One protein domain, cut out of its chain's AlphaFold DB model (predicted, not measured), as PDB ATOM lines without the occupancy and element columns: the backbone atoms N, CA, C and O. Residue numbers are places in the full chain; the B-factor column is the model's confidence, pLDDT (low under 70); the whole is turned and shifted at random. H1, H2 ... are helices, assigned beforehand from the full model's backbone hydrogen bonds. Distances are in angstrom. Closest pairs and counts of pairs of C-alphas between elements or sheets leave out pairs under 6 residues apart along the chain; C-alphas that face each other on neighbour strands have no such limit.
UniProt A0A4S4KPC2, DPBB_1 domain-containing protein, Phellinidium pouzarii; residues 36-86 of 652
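Overview. This is residues 36 to 86 of the 652 residues of the protein "DPBB_1 domain-containing protein" of Phellinidium pouzarii (UniProt A0A4S4KPC2). A rounded body with little regular structure, in which three short helices stand separately among loops: H3 lies near H1, and H2 lies across from them. The long loop of residues 62 to 81 runs out from H2, folds back and goes on to H3. The printed part has 51 residues, with the named helices H1, H2 and H3 in that order and no named strand; the class is all helix, though named elements hold only 20 residues. The whole is compact, with a radius of gyration of the C-alphas of 10.2 A and spans of 26 by 23 by 20 A.

Arrangement. H1, residues 37 to 45, is close to but not clearly touching H3, residues 82 to 86; their closest C-alphas, of Thr 42 and Ser 85, are 6.6 A apart. H2, residues 56 to 61, is only just apart from H1, at 8.3 A. H2 and H3 are apart. In H1, H2 and H3 every O i to N i+4 pair is within hydrogen-bond range.

Along the chain. H1 measures 12.1 A from C-alpha 37 at (-6.421, 38.995, -119.698) to C-alpha 45. H2 measures 8.6 A and H3 6.2 A, ending at C-alpha 86 at (-5.526, 55.397, -117.161).

Size, cuts and confidence. The C-alphas of Asp 51 and Asn 68, the two farthest apart, are 27.5 A apart. The printed part has no cut. The link from H2 to H3 is long. Residues 37 to 38 have pLDDT under 70.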
ATOM      1  N   ASN A  36      -4.108  39.077-123.942       77.06
ATOM      2  CA  ASN A  36      -3.790  38.973-122.516       77.06
ATOM      3  C   ASN A  36      -4.982  39.433-121.647       77.06
ATOM      4  O   ASN A  36      -5.626  40.433-121.960       77.06
ATOM      5  N   TYR A  37      -5.257  38.718-120.545       62.66
ATOM      6  CA  TYR A  37      -6.421  38.995-119.698       62.66
ATOM      7  C   TYR A  37      -6.417  40.408-119.102       62.66
ATOM      8  O   TYR A  37      -7.460  41.050-119.134       62.66
ATOM      9  N   THR A  38      -5.279  40.919-118.626       63.59
ATOM     10  CA  THR A  38      -5.173  42.286-118.090       63.59
ATOM     11  C   THR A  38      -5.463  43.313-119.183       63.59
ATOM     12  O   THR A  38      -6.323  44.166-119.002       63.59
ATOM     13  N   VAL A  39      -4.864  43.162-120.372       76.25
ATOM     14  CA  VAL A  39      -5.122  44.045-121.531       76.25
ATOM     15  C   VAL A  39      -6.604  44.037-121.933       76.25
ATOM     16  O   VAL A  39      -7.188  45.092-122.186       76.25
ATOM     17  N   TYR A  40      -7.243  42.864-121.932       83.44
ATOM     18  CA  TYR A  40      -8.687  42.740-122.126       83.44
ATOM     19  C   TYR A  40      -9.490  43.394-120.992       83.44
ATOM     20  O   TYR A  40     -10.477  44.071-121.269       83.44
ATOM     21  N   HIS A  41      -9.101  43.201-119.731       75.62
ATOM     22  CA  HIS A  41      -9.874  43.610-118.562       75.62
ATOM     23  C   HIS A  41      -9.805  45.120-118.307       75.62
ATOM     24  O   HIS A  41     -10.854  45.748-118.181       75.62
ATOM     25  N   THR A  42      -8.616  45.729-118.356       80.62
ATOM     26  CA  THR A  42      -8.444  47.191-118.327       80.62
ATOM     27  C   THR A  42      -9.272  47.847-119.433       80.62
ATOM     28  O   THR A  42      -9.961  48.835-119.196       80.62
ATOM     29  N   ARG A  43      -9.295  47.252-120.635       90.12
ATOM     30  CA  ARG A  43     -10.125  47.716-121.756       90.12
ATOM     31  C   ARG A  43     -11.625  47.471-121.552       90.12
ATOM     32  O   ARG A  43     -12.425  48.284-121.997       90.12
ATOM     33  N   TYR A  44     -12.022  46.372-120.914       85.56
ATOM     34  CA  TYR A  44     -13.417  46.066-120.579       85.56
ATOM     35  C   TYR A  44     -13.981  47.101-119.594       85.56
ATOM     36  O   TYR A  44     -15.096  47.583-119.787       85.56
ATOM     37  N   LEU A  45     -13.187  47.478-118.585       82.88
ATOM     38  CA  LEU A  45     -13.512  48.541-117.633       82.88
ATOM     39  C   LEU A  45     -13.518  49.919-118.318       82.88
ATOM     40  O   LEU A  45     -14.498  50.645-118.214       82.88
ATOM     41  N   ALA A  46     -12.493  50.250-119.111       84.62
ATOM     42  CA  ALA A  46     -12.389  51.527-119.831       84.62
ATOM     43  C   ALA A  46     -13.417  51.730-120.974       84.62
ATOM     44  O   ALA A  46     -13.400  52.769-121.637       84.62
ATOM     45  N   LEU A  47     -14.287  50.745-121.229       85.44
ATOM     46  CA  LEU A  47     -15.414  50.797-122.172       85.44
ATOM     47  C   LEU A  47     -16.778  50.599-121.472       85.44
ATOM     48  O   LEU A  47     -17.787  50.388-122.150       85.44
ATOM     49  N   ASP A  48     -16.811  50.609-120.135       84.56
ATOM     50  CA  ASP A  48     -17.991  50.355-119.299       84.56
ATOM     51  C   ASP A  48     -18.801  49.124-119.735       84.56
ATOM     52  O   ASP A  48     -20.034  49.123-119.845       84.56
ATOM     53  N   CYS A  49     -18.102  48.035-120.050       82.25
ATOM     54  CA  CYS A  49     -18.729  46.851-120.620       82.25
ATOM     55  C   CYS A  49     -19.739  46.180-119.674       82.25
ATOM     56  O   CYS A  49     -20.698  45.566-120.154       82.25
ATOM     57  N   GLN A  50     -19.590  46.360-118.359       74.06
ATOM     58  CA  GLN A  50     -20.554  45.920-117.349       74.06
ATOM     59  C   GLN A  50     -21.946  46.565-117.513       74.06
ATOM     60  O   GLN A  50     -22.960  45.914-117.264       74.06
ATOM     61  N   ASP A  51     -22.019  47.802-118.015       78.25
ATOM     62  CA  ASP A  51     -23.266  48.565-118.180       78.25
ATOM     63  C   ASP A  51     -23.857  48.460-119.597       78.25
ATOM     64  O   ASP A  51     -24.876  49.082-119.928       78.25
ATOM     65  N   ASN A  52     -23.230  47.659-120.466       73.06
ATOM     66  CA  ASN A  52     -23.568  47.554-121.884       73.06
ATOM     67  C   ASN A  52     -24.151  46.198-122.325       73.06
ATOM     68  O   ASN A  52     -24.563  46.070-123.480       73.06
ATOM     69  N   HIS A  53     -24.267  45.218-121.424       70.25
ATOM     70  CA  HIS A  53     -24.865  43.907-121.706       70.25
ATOM     71  C   HIS A  53     -26.201  43.987-122.478       70.25
ATOM     72  O   HIS A  53     -27.112  44.728-122.117       70.25
ATOM     73  N   GLY A  54     -26.326  43.186-123.543       71.56
ATOM     74  CA  GLY A  54     -27.528  43.121-124.386       71.56
ATOM     75  C   GLY A  54     -27.665  44.239-125.431       71.56
ATOM     76  O   GLY A  54     -28.630  44.225-126.194       71.56
ATOM     77  N   LYS A  55     -26.718  45.185-125.500       83.31
ATOM     78  CA  LYS A  55     -26.633  46.204-126.561       83.31
ATOM     79  C   LYS A  55     -25.674  45.741-127.676       83.31
ATOM     80  O   LYS A  55     -24.679  45.087-127.358       83.31
ATOM     81  N   PRO A  56     -25.862  46.163-128.945       84.81
ATOM     82  CA  PRO A  56     -24.934  45.845-130.040       84.81
ATOM     83  C   PRO A  56     -23.473  46.237-129.763       84.81
ATOM     84  O   PRO A  56     -22.564  45.513-130.152       84.81
ATOM     85  N   PHE A  57     -23.252  47.332-129.024       87.38
ATOM     86  CA  PHE A  57     -21.927  47.760-128.562       87.38
ATOM     87  C   PHE A  57     -21.202  46.669-127.758       87.38
ATOM     88  O   PHE A  57     -20.022  46.415-127.978       87.38
ATOM     89  N   PHE A  58     -21.899  45.954-126.868       83.56
ATOM     90  CA  PHE A  58     -21.287  44.868-126.098       83.56
ATOM     91  C   PHE A  58     -20.887  43.695-127.000       83.56
ATOM     92  O   PHE A  58     -19.781  43.168-126.881       83.56
ATOM     93  N   ASP A  59     -21.752  43.337-127.950       81.19
ATOM     94  CA  ASP A  59     -21.471  42.295-128.941       81.19
ATOM     95  C   ASP A  59     -20.318  42.664-129.901       81.19
ATOM     96  O   ASP A  59     -19.674  41.755-130.425       81.19
ATOM     97  N   ALA A  60     -20.033  43.959-130.106       84.06
ATOM     98  CA  ALA A  60     -18.975  44.471-130.985       84.06
ATOM     99  C   ALA A  60     -17.649  44.815-130.269       84.06
ATOM    100  O   ALA A  60     -16.572  44.632-130.844       84.06
ATOM    101  N   CYS A  61     -17.697  45.284-129.017       87.81
ATOM    102  CA  CYS A  61     -16.555  45.877-128.305       87.81
ATOM    103  C   CYS A  61     -16.115  45.108-127.050       87.81
ATOM    104  O   CYS A  61     -14.923  45.078-126.731       87.81
ATOM    105  N   CYS A  62     -17.038  44.434-126.361       88.88
ATOM    106  CA  CYS A  62     -16.804  43.901-125.013       88.88
ATOM    107  C   CYS A  62     -16.339  42.439-124.958       88.88
ATOM    108  O   CYS A  62     -16.234  41.869-123.877       88.88
ATOM    109  N   HIS A  63     -16.027  41.827-126.103       84.75
ATOM    110  CA  HIS A  63     -15.362  40.520-126.161       84.75
ATOM    111  C   HIS A  63     -13.830  40.661-126.267       84.75
ATOM    112  O   HIS A  63     -13.348  41.674-126.800       84.75
ATOM    113  N   PRO A  64     -13.047  39.658-125.827       85.12
ATOM    114  CA  PRO A  64     -11.605  39.632-126.056       85.12
ATOM    115  C   PRO A  64     -11.272  39.468-127.547       85.12
ATOM    116  O   PRO A  64     -12.053  38.901-128.317       85.12
ATOM    117  N   LEU A  65     -10.119  39.988-127.954       84.06
ATOM    118  CA  LEU A  65      -9.513  39.790-129.272       84.06
ATOM    119  C   LEU A  65      -8.781  38.441-129.363       84.06
ATOM    120  O   LEU A  65      -8.355  37.878-128.353       84.06
ATOM    121  N   LEU A  66      -8.590  37.948-130.589       83.12
ATOM    122  CA  LEU A  66      -7.606  36.901-130.890       83.12
ATOM    123  C   LEU A  66      -6.182  37.494-130.919       83.12
ATOM    124  O   LEU A  66      -6.012  38.672-131.221       83.12
ATOM    125  N   LYS A  67      -5.137  36.685-130.698       74.19
ATOM    126  CA  LYS A  67      -3.721  37.127-130.696       74.19
ATOM    127  C   LYS A  67      -3.231  37.728-132.019       74.19
ATOM    128  O   LYS A  67      -2.196  38.383-132.039       74.19
ATOM    129  N   ASN A  68      -3.944  37.489-133.118       78.44
ATOM    130  CA  ASN A  68      -3.680  38.066-134.438       78.44
ATOM    131  C   ASN A  68      -4.601  39.256-134.782       78.44
ATOM    132  O   ASN A  68      -4.600  39.715-135.923       78.44
ATOM    133  N   GLN A  69      -5.391  39.743-133.824       80.12
ATOM    134  CA  GLN A  69      -6.261  40.908-133.958       80.12
ATOM    135  C   GLN A  69      -5.777  42.047-133.053       80.12
ATOM    136  O   GLN A  69      -5.248  41.832-131.967       80.12
ATOM    137  N   SER A  70      -5.997  43.277-133.504       83.69
ATOM    138  CA  SER A  70      -5.680  44.519-132.790       83.69
ATOM    139  C   SER A  70      -6.913  45.425-132.763       83.69
ATOM    140  O   SER A  70      -7.874  45.186-133.497       83.69
ATOM    141  N   LEU A  71      -6.928  46.471-131.931       82.75
ATOM    142  CA  LEU A  71      -8.100  47.355-131.814       82.75
ATOM    143  C   LEU A  71      -8.475  48.058-133.129       82.75
ATOM    144  O   LEU A  71      -9.656  48.263-133.378       82.75
ATOM    145  N   SER A  72      -7.512  48.284-134.028       78.56
ATOM    146  CA  SER A  72      -7.742  48.772-135.397       78.56
ATOM    147  C   SER A  72      -8.513  47.793-136.304       78.56
ATOM    148  O   SER A  72      -8.866  48.152-137.423       78.56
ATOM    149  N   THR A  73      -8.806  46.571-135.839       80.19
ATOM    150  CA  THR A  73      -9.712  45.616-136.512       80.19
ATOM    151  C   THR A  73     -11.162  45.691-136.010       80.19
ATOM    152  O   THR A  73     -12.028  44.994-136.539       80.19
ATOM    153  N   ARG A  74     -11.446  46.538-135.009       84.00
ATOM    154  CA  ARG A  74     -12.790  46.797-134.462       84.00
ATOM    155  C   ARG A  74     -13.349  48.136-134.978       84.00
ATOM    156  O   ARG A  74     -12.583  48.979-135.442       84.00
ATOM    157  N   PRO A  75     -14.667  48.383-134.843       89.62
ATOM    158  CA  PRO A  75     -15.228  49.733-134.898       89.62
ATOM    159  C   PRO A  75     -14.497  50.707-133.957       89.62
ATOM    160  O   PRO A  75     -14.085  50.322-132.863       89.62
ATOM    161  N   GLN A  76     -14.369  51.976-134.361       86.56
ATOM    162  CA  GLN A  76     -13.613  52.996-133.614       86.56
ATOM    163  C   GLN A  76     -14.141  53.201-132.183       86.56
ATOM    164  O   GLN A  76     -13.348  53.375-131.262       86.56
ATOM    165  N   GLU A  77     -15.458  53.086-131.986       85.62
ATOM    166  CA  GLU A  77     -16.145  53.104-130.683       85.62
ATOM    167  C   GLU A  77     -15.646  52.038-129.686       85.62
ATOM    168  O   GLU A  77     -15.805  52.202-128.483       85.62
ATOM    169  N   CYS A  78     -14.988  50.972-130.156       89.38
ATOM    170  CA  CYS A  78     -14.383  49.945-129.306       89.38
ATOM    171  C   CYS A  78     -12.966  50.296-128.808       89.38
ATOM    172  O   CYS A  78     -12.293  49.433-128.235       89.38
ATOM    173  N   THR A  79     -12.488  51.519-129.060       92.56
ATOM    174  CA  THR A  79     -11.189  52.021-128.591       92.56
ATOM    175  C   THR A  79     -11.422  52.971-127.414       92.56
ATOM    176  O   THR A  79     -12.027  54.024-127.620       92.56
ATOM    177  N   PRO A  80     -10.983  52.635-126.185       87.94
ATOM    178  CA  PRO A  80     -11.170  53.511-125.031       87.94
ATOM    179  C   PRO A  80     -10.337  54.791-125.167       87.94
ATOM    180  O   PRO A  80      -9.313  54.819-125.853       87.94
ATOM    181  N   SER A  81     -10.748  55.858-124.476       85.31
ATOM    182  CA  SER A  81      -9.924  57.067-124.379       85.31
ATOM    183  C   SER A  81      -8.686  56.816-123.510       85.31
ATOM    184  O   SER A  81      -8.679  55.926-122.652       85.31
ATOM    185  N   ALA A  82      -7.635  57.621-123.698       77.44
ATOM    186  CA  ALA A  82      -6.441  57.553-122.855       77.44
ATOM    187  C   ALA A  82      -6.801  57.747-121.371       77.44
ATOM    188  O   ALA A  82      -6.417  56.934-120.537       77.44
ATOM    189  N   SER A  83      -7.632  58.748-121.056       76.19
ATOM    190  CA  SER A  83      -8.098  59.024-119.692       76.19
ATOM    191  C   SER A  83      -8.878  57.856-119.079       76.19
ATOM    192  O   SER A  83      -8.614  57.494-117.938       76.19
ATOM    193  N   ALA A  84      -9.791  57.220-119.827       78.06
ATOM    194  CA  ALA A  84     -10.530  56.052-119.334       78.06
ATOM    195  C   ALA A  84      -9.604  54.846-119.100       78.06
ATOM    196  O   ALA A  84      -9.757  54.128-118.116       78.06
ATOM    197  N   SER A  85      -8.609  54.658-119.972       78.19
ATOM    198  CA  SER A  85      -7.612  53.587-119.853       78.19
ATOM    199  C   SER A  85      -6.694  53.782-118.642       78.19
ATOM    200  O   SER A  85      -6.380  52.816-117.949       78.19
ATOM    201  N   ILE A  86      -6.302  55.030-118.353       70.00
ATOM    202  CA  ILE A  86      -5.526  55.397-117.161       70.00
ATOM    203  C   ILE A  86      -6.367  55.155-115.902       70.00
ATOM    204  O   ILE A  86      -5.938  54.391-115.045       70.00
TER     205      ILE A  86